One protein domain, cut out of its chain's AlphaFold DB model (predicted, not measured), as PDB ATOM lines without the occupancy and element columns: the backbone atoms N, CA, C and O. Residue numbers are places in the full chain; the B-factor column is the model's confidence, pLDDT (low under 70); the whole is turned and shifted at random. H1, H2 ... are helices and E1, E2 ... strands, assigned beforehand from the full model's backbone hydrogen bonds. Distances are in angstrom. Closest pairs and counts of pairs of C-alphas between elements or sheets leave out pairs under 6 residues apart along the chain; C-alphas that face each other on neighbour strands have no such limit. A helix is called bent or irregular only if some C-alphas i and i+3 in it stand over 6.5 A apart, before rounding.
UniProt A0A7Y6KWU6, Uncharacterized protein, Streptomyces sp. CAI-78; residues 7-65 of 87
ATOM      1  N   GLY A   7     -41.412 -45.919 -27.115       81.00
ATOM      2  CA  GLY A   7     -41.584 -45.662 -28.545       81.00
ATOM      3  C   GLY A   7     -40.296 -45.178 -29.203       81.00
ATOM      4  O   GLY A   7     -39.400 -44.667 -28.536       81.00
ATOM      5  N   VAL A   8     -40.201 -45.323 -30.528       84.75
ATOM      6  CA  VAL A   8     -39.089 -44.769 -31.315       84.75
ATOM      7  C   VAL A   8     -39.637 -44.089 -32.565       84.75
ATOM      8  O   VAL A   8     -40.374 -44.705 -33.334       84.75
ATOM      9  N   LEU A   9     -39.246 -42.834 -32.777       84.38
ATOM     10  CA  LEU A   9     -39.425 -42.104 -34.030       84.38
ATOM     11  C   LEU A   9     -38.054 -41.904 -34.671       84.38
ATOM     12  O   LEU A   9     -37.119 -41.465 -34.006       84.38
ATOM     13  N   SER A  10     -37.929 -42.201 -35.958       85.12
ATOM     14  CA  SER A  10     -36.650 -42.111 -36.667       85.12
ATOM     15  C   SER A  10     -36.791 -41.259 -37.917       85.12
ATOM     16  O   SER A  10     -37.700 -41.475 -38.719       85.12
ATOM     17  N   GLY A  11     -35.860 -40.328 -38.090       84.62
ATOM     18  CA  GLY A  11     -35.619 -39.617 -39.337       84.62
ATOM     19  C   GLY A  11     -34.324 -40.085 -40.007       84.62
ATOM     20  O   GLY A  11     -33.648 -40.991 -39.512       84.62
ATOM     21  N   PRO A  12     -33.935 -39.466 -41.132       84.25
ATOM     22  CA  PRO A  12     -32.733 -39.861 -41.870       84.25
ATOM     23  C   PRO A  12     -31.427 -39.673 -41.080       84.25
ATOM     24  O   PRO A  12     -30.481 -40.435 -41.264       84.25
ATOM     25  N   THR A  13     -31.363 -38.655 -40.217       83.25
ATOM     26  CA  THR A  13     -30.145 -38.258 -39.482       83.25
ATOM     27  C   THR A  13     -30.353 -38.137 -37.972       83.25
ATOM     28  O   THR A  13     -29.437 -37.734 -37.245       83.25
ATOM     29  N   TRP A  14     -31.549 -38.471 -37.490       86.00
ATOM     30  CA  TRP A  14     -31.946 -38.334 -36.096       86.00
ATOM     31  C   TRP A  14     -32.853 -39.483 -35.653       86.00
ATOM     32  O   TRP A  14     -33.526 -40.117 -36.463       86.00
ATOM     33  N   SER A  15     -32.888 -39.733 -34.351       87.38
ATOM     34  CA  SER A  15     -33.879 -40.597 -33.714       87.38
ATOM     35  C   SER A  15     -34.363 -39.977 -32.406       87.38
ATOM     36  O   SER A  15     -33.639 -39.224 -31.754       87.38
ATOM     37  N   ILE A  16     -35.603 -40.279 -32.039       88.81
ATOM     38  CA  ILE A  16     -36.247 -39.857 -30.801       88.81
ATOM     39  C   ILE A  16     -36.747 -41.118 -30.111       88.81
ATOM     40  O   ILE A  16     -37.602 -41.822 -30.646       88.81
ATOM     41  N   GLU A  17     -36.216 -41.400 -28.930       90.38
ATOM     42  CA  GLU A  17     -36.764 -42.422 -28.041       90.38
ATOM     43  C   GLU A  17     -37.755 -41.758 -27.086       90.38
ATOM     44  O   GLU A  17     -37.455 -40.720 -26.491       90.38
ATOM     45  N   LEU A  18     -38.944 -42.341 -26.971       88.12
ATOM     46  CA  LEU A  18     -40.027 -41.857 -26.130       88.12
ATOM     47  C   LEU A  18     -40.137 -42.747 -24.900       88.12
ATOM     48  O   LEU A  18     -40.286 -43.960 -25.042       88.12
ATOM     49  N   SER A  19     -40.121 -42.132 -23.722       84.75
ATOM     50  CA  SER A  19     -40.426 -42.785 -22.453       84.75
ATOM     51  C   SER A  19     -41.650 -42.123 -21.828       84.75
ATOM     52  O   SER A  19     -41.648 -40.921 -21.543       84.75
ATOM     53  N   ILE A  20     -42.711 -42.909 -21.656       82.94
ATOM     54  CA  ILE A  20     -43.955 -42.495 -21.006       82.94
ATOM     55  C   ILE A  20     -43.862 -42.888 -19.528       82.94
ATOM     56  O   ILE A  20     -43.466 -44.011 -19.214       82.94
ATOM     57  N   GLY A  21     -44.198 -41.964 -18.623       76.75
ATOM     58  CA  GLY A  21     -44.265 -42.262 -17.190       76.75
ATOM     59  C   GLY A  21     -45.270 -43.378 -16.879       76.75
ATOM     60  O   GLY A  21     -46.204 -43.615 -17.639       76.75
ATOM     61  N   ALA A  22     -45.077 -44.067 -15.753       79.06
ATOM     62  CA  ALA A  22     -45.970 -45.143 -15.310       79.06
ATOM     63  C   ALA A  22     -47.156 -44.647 -14.455       79.06
ATOM     64  O   ALA A  22     -47.996 -45.455 -14.060       79.06
ATOM     65  N   ASP A  23     -47.200 -43.348 -14.148       79.44
ATOM     66  CA  ASP A  23     -48.243 -42.736 -13.324       79.44
ATOM     67  C   ASP A  23     -49.576 -42.615 -14.080       79.44
ATOM     68  O   ASP A  23     -49.600 -42.461 -15.301       79.44
ATOM     69  N   ASP A  24     -50.691 -42.658 -13.346       79.69
ATOM     70  CA  ASP A  24     -52.043 -42.435 -13.874       79.69
ATOM     71  C   ASP A  24     -52.745 -41.321 -13.066       79.69
ATOM     72  O   ASP A  24     -53.042 -41.526 -11.882       79.69
ATOM     73  N   PRO A  25     -52.998 -40.136 -13.659       81.19
ATOM     74  CA  PRO A  25     -52.711 -39.775 -15.047       81.19
ATOM     75  C   PRO A  25     -51.215 -39.538 -15.299       81.19
ATOM     76  O   PRO A  25     -50.497 -39.031 -14.441       81.19
ATOM     77  N   VAL A  26     -50.758 -39.832 -16.518       83.50
ATOM     78  CA  VAL A  26     -49.394 -39.492 -16.941       83.50
ATOM     79  C   VAL A  26     -49.272 -37.972 -17.048       83.50
ATOM     80  O   VAL A  26     -49.907 -37.350 -17.900       83.50
ATOM     81  N   GLU A  27     -48.426 -37.367 -16.217       84.62
ATOM     82  CA  GLU A  27     -48.230 -35.910 -16.211       84.62
ATOM     83  C   GLU A  27     -47.138 -35.441 -17.182       84.62
ATOM     84  O   GLU A  27     -47.122 -34.283 -17.604       84.62
ATOM     85  N   SER A  28     -46.202 -36.324 -17.541       82.69
ATOM     86  CA  SER A  28     -45.091 -35.986 -18.429       82.69
ATOM     87  C   SER A  28     -44.529 -37.198 -19.171       82.69
ATOM     88  O   SER A  28     -44.675 -38.348 -18.754       82.69
ATOM     89  N   MET A  29     -43.866 -36.920 -20.292       86.75
ATOM     90  CA  MET A  29     -43.083 -37.885 -21.058       86.75
ATOM     91  C   MET A  29     -41.708 -37.304 -21.362       86.75
ATOM     92  O   MET A  29     -41.572 -36.094 -21.562       86.75
ATOM     93  N   MET A  30     -40.697 -38.165 -21.422       90.00
ATOM     94  CA  MET A  30     -39.334 -37.766 -21.751       90.00
ATOM     95  C   MET A  30     -38.970 -38.226 -23.161       90.00
ATOM     96  O   MET A  30     -39.185 -39.379 -23.536       90.00
ATOM     97  N   LEU A  31     -38.416 -37.295 -23.940       89.88
ATOM     98  CA  LEU A  31     -37.954 -37.532 -25.302       89.88
ATOM     99  C   LEU A  31     -36.429 -37.465 -25.332       89.88
ATOM    100  O   LEU A  31     -35.837 -36.416 -25.073       89.88
ATOM    101  N   HIS A  32     -35.785 -38.572 -25.682       89.06
ATOM    102  CA  HIS A  32     -34.342 -38.622 -25.878       89.06
ATOM    103  C   HIS A  32     -34.027 -38.457 -27.361       89.06
ATOM    104  O   HIS A  32     -34.190 -39.386 -28.152       89.06
ATOM    105  N   ILE A  33     -33.564 -37.266 -27.733       86.81
ATOM    106  CA  ILE A  33     -33.212 -36.932 -29.114       86.81
ATOM    107  C   ILE A  33     -31.734 -37.250 -29.361       86.81
ATOM    108  O   ILE A  33     -30.853 -36.760 -28.650       86.81
ATOM    109  N   ARG A  34     -31.446 -38.046 -30.393       85.94
ATOM    110  CA  ARG A  34     -30.090 -38.349 -30.869       85.94
ATOM    111  C   ARG A  34     -29.936 -37.953 -32.334       85.94
ATOM    112  O   ARG A  34     -30.885 -38.015 -33.107       85.94
ATOM    113  N   GLY A  35     -28.711 -37.607 -32.723       80.94
ATOM    114  CA  GLY A  35     -28.359 -37.271 -34.104       80.94
ATOM    115  C   GLY A  35     -28.251 -35.771 -34.369       80.94
ATOM    116  O   GLY A  35     -28.049 -34.971 -33.454       80.94
ATOM    117  N   ALA A  36     -28.297 -35.401 -35.646       66.69
ATOM    118  CA  ALA A  36     -28.150 -34.024 -36.102       66.69
ATOM    119  C   ALA A  36     -29.182 -33.732 -37.194       66.69
ATOM    120  O   ALA A  36     -29.188 -34.390 -38.228       66.69
ATOM    121  N   GLY A  37     -30.044 -32.746 -36.972       69.25
ATOM    122  CA  GLY A  37     -31.066 -32.335 -37.929       69.25
ATOM    123  C   GLY A  37     -31.922 -31.230 -37.331       69.25
ATOM    124  O   GLY A  37     -32.315 -31.321 -36.170       69.25
ATOM    125  N   ASP A  38     -32.170 -30.170 -38.096       69.25
ATOM    126  CA  ASP A  38     -33.046 -29.070 -37.668       69.25
ATOM    127  C   ASP A  38     -34.535 -29.458 -37.724       69.25
ATOM    128  O   ASP A  38     -35.377 -28.804 -37.113       69.25
ATOM    129  N   ASP A  39     -34.860 -30.533 -38.443       80.50
ATOM    130  CA  ASP A  39     -36.207 -31.060 -38.654       80.50
ATOM    131  C   ASP A  39     -36.708 -31.939 -37.500       80.50
ATOM    132  O   ASP A  39     -37.908 -32.183 -37.408       80.50
ATOM    133  N   VAL A  40     -35.827 -32.359 -36.582       84.06
ATOM    134  CA  VAL A  40     -36.182 -33.221 -35.441       84.06
ATOM    135  C   VAL A  40     -37.180 -32.574 -34.480       84.06
ATOM    136  O   VAL A  40     -37.918 -33.269 -33.789       84.06
ATOM    137  N   LEU A  41     -37.241 -31.240 -34.442       85.94
ATOM    138  CA  LEU A  41     -38.185 -30.516 -33.588       85.94
ATOM    139  C   LEU A  41     -39.614 -30.524 -34.146       85.94
ATOM    140  O   LEU A  41     -40.559 -30.386 -33.375       85.94
ATOM    141  N   THR A  42     -39.791 -30.714 -35.454       87.25
ATOM    142  CA  THR A  42     -41.118 -30.788 -36.083       87.25
ATOM    143  C   THR A  42     -41.984 -31.895 -35.464       87.25
ATOM    144  O   THR A  42     -43.024 -31.559 -34.896       87.25
ATOM    145  N   PRO A  43     -41.565 -33.178 -35.450       86.88
ATOM    146  CA  PRO A  43     -42.362 -34.243 -34.840       86.88
ATOM    147  C   PRO A  43     -42.522 -34.076 -33.321       86.88
ATOM    148  O   PRO A  43     -43.535 -34.492 -32.767       86.88
ATOM    149  N   VAL A  44     -41.563 -33.439 -32.635       88.38
ATOM    150  CA  VAL A  44     -41.675 -33.121 -31.198       88.38
ATOM    151  C   VAL A  44     -42.846 -32.169 -30.942       88.38
ATOM    152  O   VAL A  44     -43.658 -32.407 -30.048       88.38
ATOM    153  N   PHE A  45     -42.962 -31.102 -31.736       89.12
ATOM    154  CA  PHE A  45     -44.055 -30.143 -31.601       89.12
ATOM    155  C   PHE A  45     -45.400 -30.706 -32.065       89.12
ATOM    156  O   PHE A  45     -46.418 -30.401 -31.445       89.12
ATOM    157  N   GLU A  46     -45.422 -31.543 -33.103       88.81
ATOM    158  CA  GLU A  46     -46.636 -32.249 -33.530       88.81
ATOM    159  C   GLU A  46     -47.161 -33.175 -32.426       88.81
ATOM    160  O   GLU A  46     -48.350 -33.139 -32.106       88.81
ATOM    161  N   LEU A  47     -46.272 -33.942 -31.784       87.25
ATOM    162  CA  LEU A  47     -46.621 -34.808 -30.658       87.25
ATOM    163  C   LEU A  47     -47.157 -34.001 -29.471       87.25
ATOM    164  O   LEU A  47     -48.208 -34.329 -28.921       87.25
ATOM    165  N   ALA A  48     -46.466 -32.922 -29.097       88.31
ATOM    166  CA  ALA A  48     -46.914 -32.048 -28.018       88.31
ATOM    167  C   ALA A  48     -48.293 -31.437 -28.318       88.31
ATOM    168  O   ALA A  48     -49.154 -31.412 -27.442       88.31
ATOM    169  N   GLY A  49     -48.534 -31.014 -29.563       87.00
ATOM    170  CA  GLY A  49     -49.830 -30.507 -30.009       87.00
ATOM    171  C   GLY A  49     -50.942 -31.554 -29.933       87.00
ATOM    172  O   GLY A  49     -52.027 -31.249 -29.441       87.00
ATOM    173  N   ALA A  50     -50.669 -32.792 -30.355       85.19
ATOM    174  CA  ALA A  50     -51.630 -33.892 -30.291       85.19
ATOM    175  C   ALA A  50     -52.021 -34.264 -28.848       85.19
ATOM    176  O   ALA A  50     -53.150 -34.686 -28.607       85.19
ATOM    177  N   LEU A  51     -51.101 -34.086 -27.896       84.75
ATOM    178  CA  LEU A  51     -51.302 -34.402 -26.479       84.75
ATOM    179  C   LEU A  51     -51.735 -33.196 -25.629       84.75
ATOM    180  O   LEU A  51     -52.043 -33.356 -24.450       84.75
ATOM    181  N   GLY A  52     -51.755 -31.986 -26.195       85.31
ATOM    182  CA  GLY A  52     -52.020 -30.754 -25.444       85.31
ATOM    183  C   GLY A  52     -50.902 -30.374 -24.461       85.31
ATOM    184  O   GLY A  52     -51.141 -29.640 -23.501       85.31
ATOM    185  N   CYS A  53     -49.684 -30.869 -24.682       87.62
ATOM    186  CA  CYS A  53     -48.528 -30.644 -23.822       87.62
ATOM    187  C   CYS A  53     -47.708 -29.419 -24.254       87.62
ATOM    188  O   CYS A  53     -47.769 -28.951 -25.392       87.62
ATOM    189  N   LYS A  54     -46.871 -28.925 -23.336       89.81
ATOM    190  CA  LYS A  54     -45.802 -27.963 -23.638       89.81
ATOM    191  C   LYS A  54     -44.472 -28.701 -23.769       89.81
ATOM    192  O   LYS A  54     -44.262 -29.705 -23.095       89.81
ATOM    193  N   VAL A  55     -43.569 -28.184 -24.599       90.50
ATOM    194  CA  VAL A  55     -42.234 -28.767 -24.785       90.50
ATOM    195  C   VAL A  55     -41.240 -28.067 -23.867       90.50
ATOM    196  O   VAL A  55     -41.078 -26.851 -23.948       90.50
ATOM    197  N   PHE A  56     -40.573 -28.838 -23.011       89.69
ATOM    198  CA  PHE A  56     -39.511 -28.368 -22.125       89.69
ATOM    199  C   PHE A  56     -38.158 -28.892 -22.609       89.69
ATOM    200  O   PHE A  56     -37.937 -30.102 -22.672       89.69
ATOM    201  N   ASP A  57     -37.250 -27.983 -22.957       88.75
ATOM    202  CA  ASP A  57     -35.882 -28.329 -23.321       88.75
ATOM    203  C   ASP A  57     -35.036 -28.438 -22.049       88.75
ATOM    204  O   ASP A  57     -34.639 -27.436 -21.454       88.75
ATOM    205  N   CYS A  58     -34.722 -29.671 -21.650       86.56
ATOM    206  CA  CYS A  58     -33.899 -29.949 -20.472       86.56
ATOM    207  C   CYS A  58     -32.463 -29.405 -20.588       86.56
ATOM    208  O   CYS A  58     -31.805 -29.224 -19.569       86.56
ATOM    209  N   SER A  59     -31.964 -29.155 -21.804       81.62
ATOM    210  CA  SER A  59     -30.617 -28.614 -22.022       81.62
ATOM    211  C   SER A  59     -30.557 -27.094 -21.853       81.62
ATOM    212  O   SER A  59     -29.561 -26.573 -21.353       81.62
ATOM    213  N   ALA A  60     -31.626 -26.393 -22.238       84.06
ATOM    214  CA  ALA A  60     -31.777 -24.954 -22.036       84.06
ATOM    215  C   ALA A  60     -32.399 -24.613 -20.670       84.06
ATOM    216  O   ALA A  60     -32.217 -23.503 -20.175       84.06
ATOM    217  N   GLY A  61     -33.118 -25.565 -20.066       87.25
ATOM    218  CA  GLY A  61     -33.905 -25.357 -18.855       87.25
ATOM    219  C   GLY A  61     -35.136 -24.479 -19.083       87.25
ATOM    220  O   GLY A  61     -35.562 -23.797 -18.155       87.25
ATOM    221  N   ASP A  62     -35.683 -24.461 -20.304       90.38
ATOM    222  CA  ASP A  62     -36.757 -23.543 -20.695       90.38
ATOM    223  C   ASP A  62     -37.807 -24.210 -21.599       90.38
ATOM    224  O   ASP A  62     -37.563 -25.235 -22.244       90.38
ATOM    225  N   LEU A  63     -38.997 -23.614 -21.648       88.06
ATOM    226  CA  LEU A  63     -40.055 -24.005 -22.567       88.06
ATOM    227  C   LEU A  63     -39.762 -23.468 -23.966       88.06
ATOM    228  O   LEU A  63     -39.515 -22.280 -24.160       88.06
ATOM    229  N   ILE A  64     -39.868 -24.344 -24.962       88.25
ATOM    230  CA  ILE A  64     -39.683 -23.975 -26.365       88.25
ATOM    231  C   ILE A  64     -41.009 -24.030 -27.119       88.25
ATOM    232  O   ILE A  64     -41.898 -24.825 -26.814       88.25
ATOM    233  N   THR A  65     -41.141 -23.170 -28.126       84.56
ATOM    234  CA  THR A  65     -42.316 -23.090 -28.997       84.56
ATOM    235  C   THR A  65     -41.909 -23.193 -30.466       84.56
ATOM    236  O   THR A  65     -40.776 -22.838 -30.820       84.56
TER     237      THR A  65
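What this domain is: This is residues 7 to 65 of the 87 residues of an uncharacterized protein of Streptomyces sp. CAI-78 (UniProt A0A7Y6KWU6). A three-strand sheet, E1 E2 E3, has one helix, H1, lying along one face, and a small hairpin of two short strands, E4 and E5, packs with E4 on the helix. The 59 printed residues hold E1, E2, E3, H1, E4 and E5 in that order, both sheets antiparallel, the class mixed, helices and strands. The whole is compact, with a radius of gyration of the C-alphas of 11.6 A and spans of 34 by 23 by 20 A.

Where its parts are: Find C-alpha 7 at (-41.584, -45.662, -28.545), where E1, residues 7 to 10, begins. E2, residues 14 to 20, and E3, residues 29 to 35, are each 19.7 A long. H1, residues 38 to 51, starts at (-33.046, -29.070, -37.668) and is 22.1 A long; it is irregular, but only just, with C-alphas 38 and 41 6.7 A apart. E4 is residues 55 to 57, and E5, residues 62 to 64, ends at (-39.683, -23.975, -26.365).

How they stand to each other: E1, E2 and E3 form a meander, each strand the antiparallel neighbour of the one before. Look at N 9 and O 16, 2.9 A apart, between E1 and E2, and N 17 and O 32, 3.0 A, between E2 and E3. H1 is on this sheet, two layers, at a height of 9.4 A; it lies over E2 and runs along the strands, at 19 degrees on the local plane. The closest C-alphas of E2 and H1 are those of Trp 14 and Val 40, 6.7 A apart. In H1, 7 of 10 O i to N i+4 pairs are within hydrogen-bond range. The closest C-alphas of H1 and E4 are those of Ala 48 and Val 55, 6.6 A. E3 and E4 are near each other, with 6 pairs of C-alphas within 10 A. In the hairpin of E4 and E5, N 57 and O 62 are 2.9 A apart. H1 and E5 are apart.

The domain as a whole: The two C-alphas farthest apart, those of Pro 12 and Asp 24, are 34.1 A from each other. The printed part has no cut and no long link. Residues 36 to 38 have pLDDT under 70.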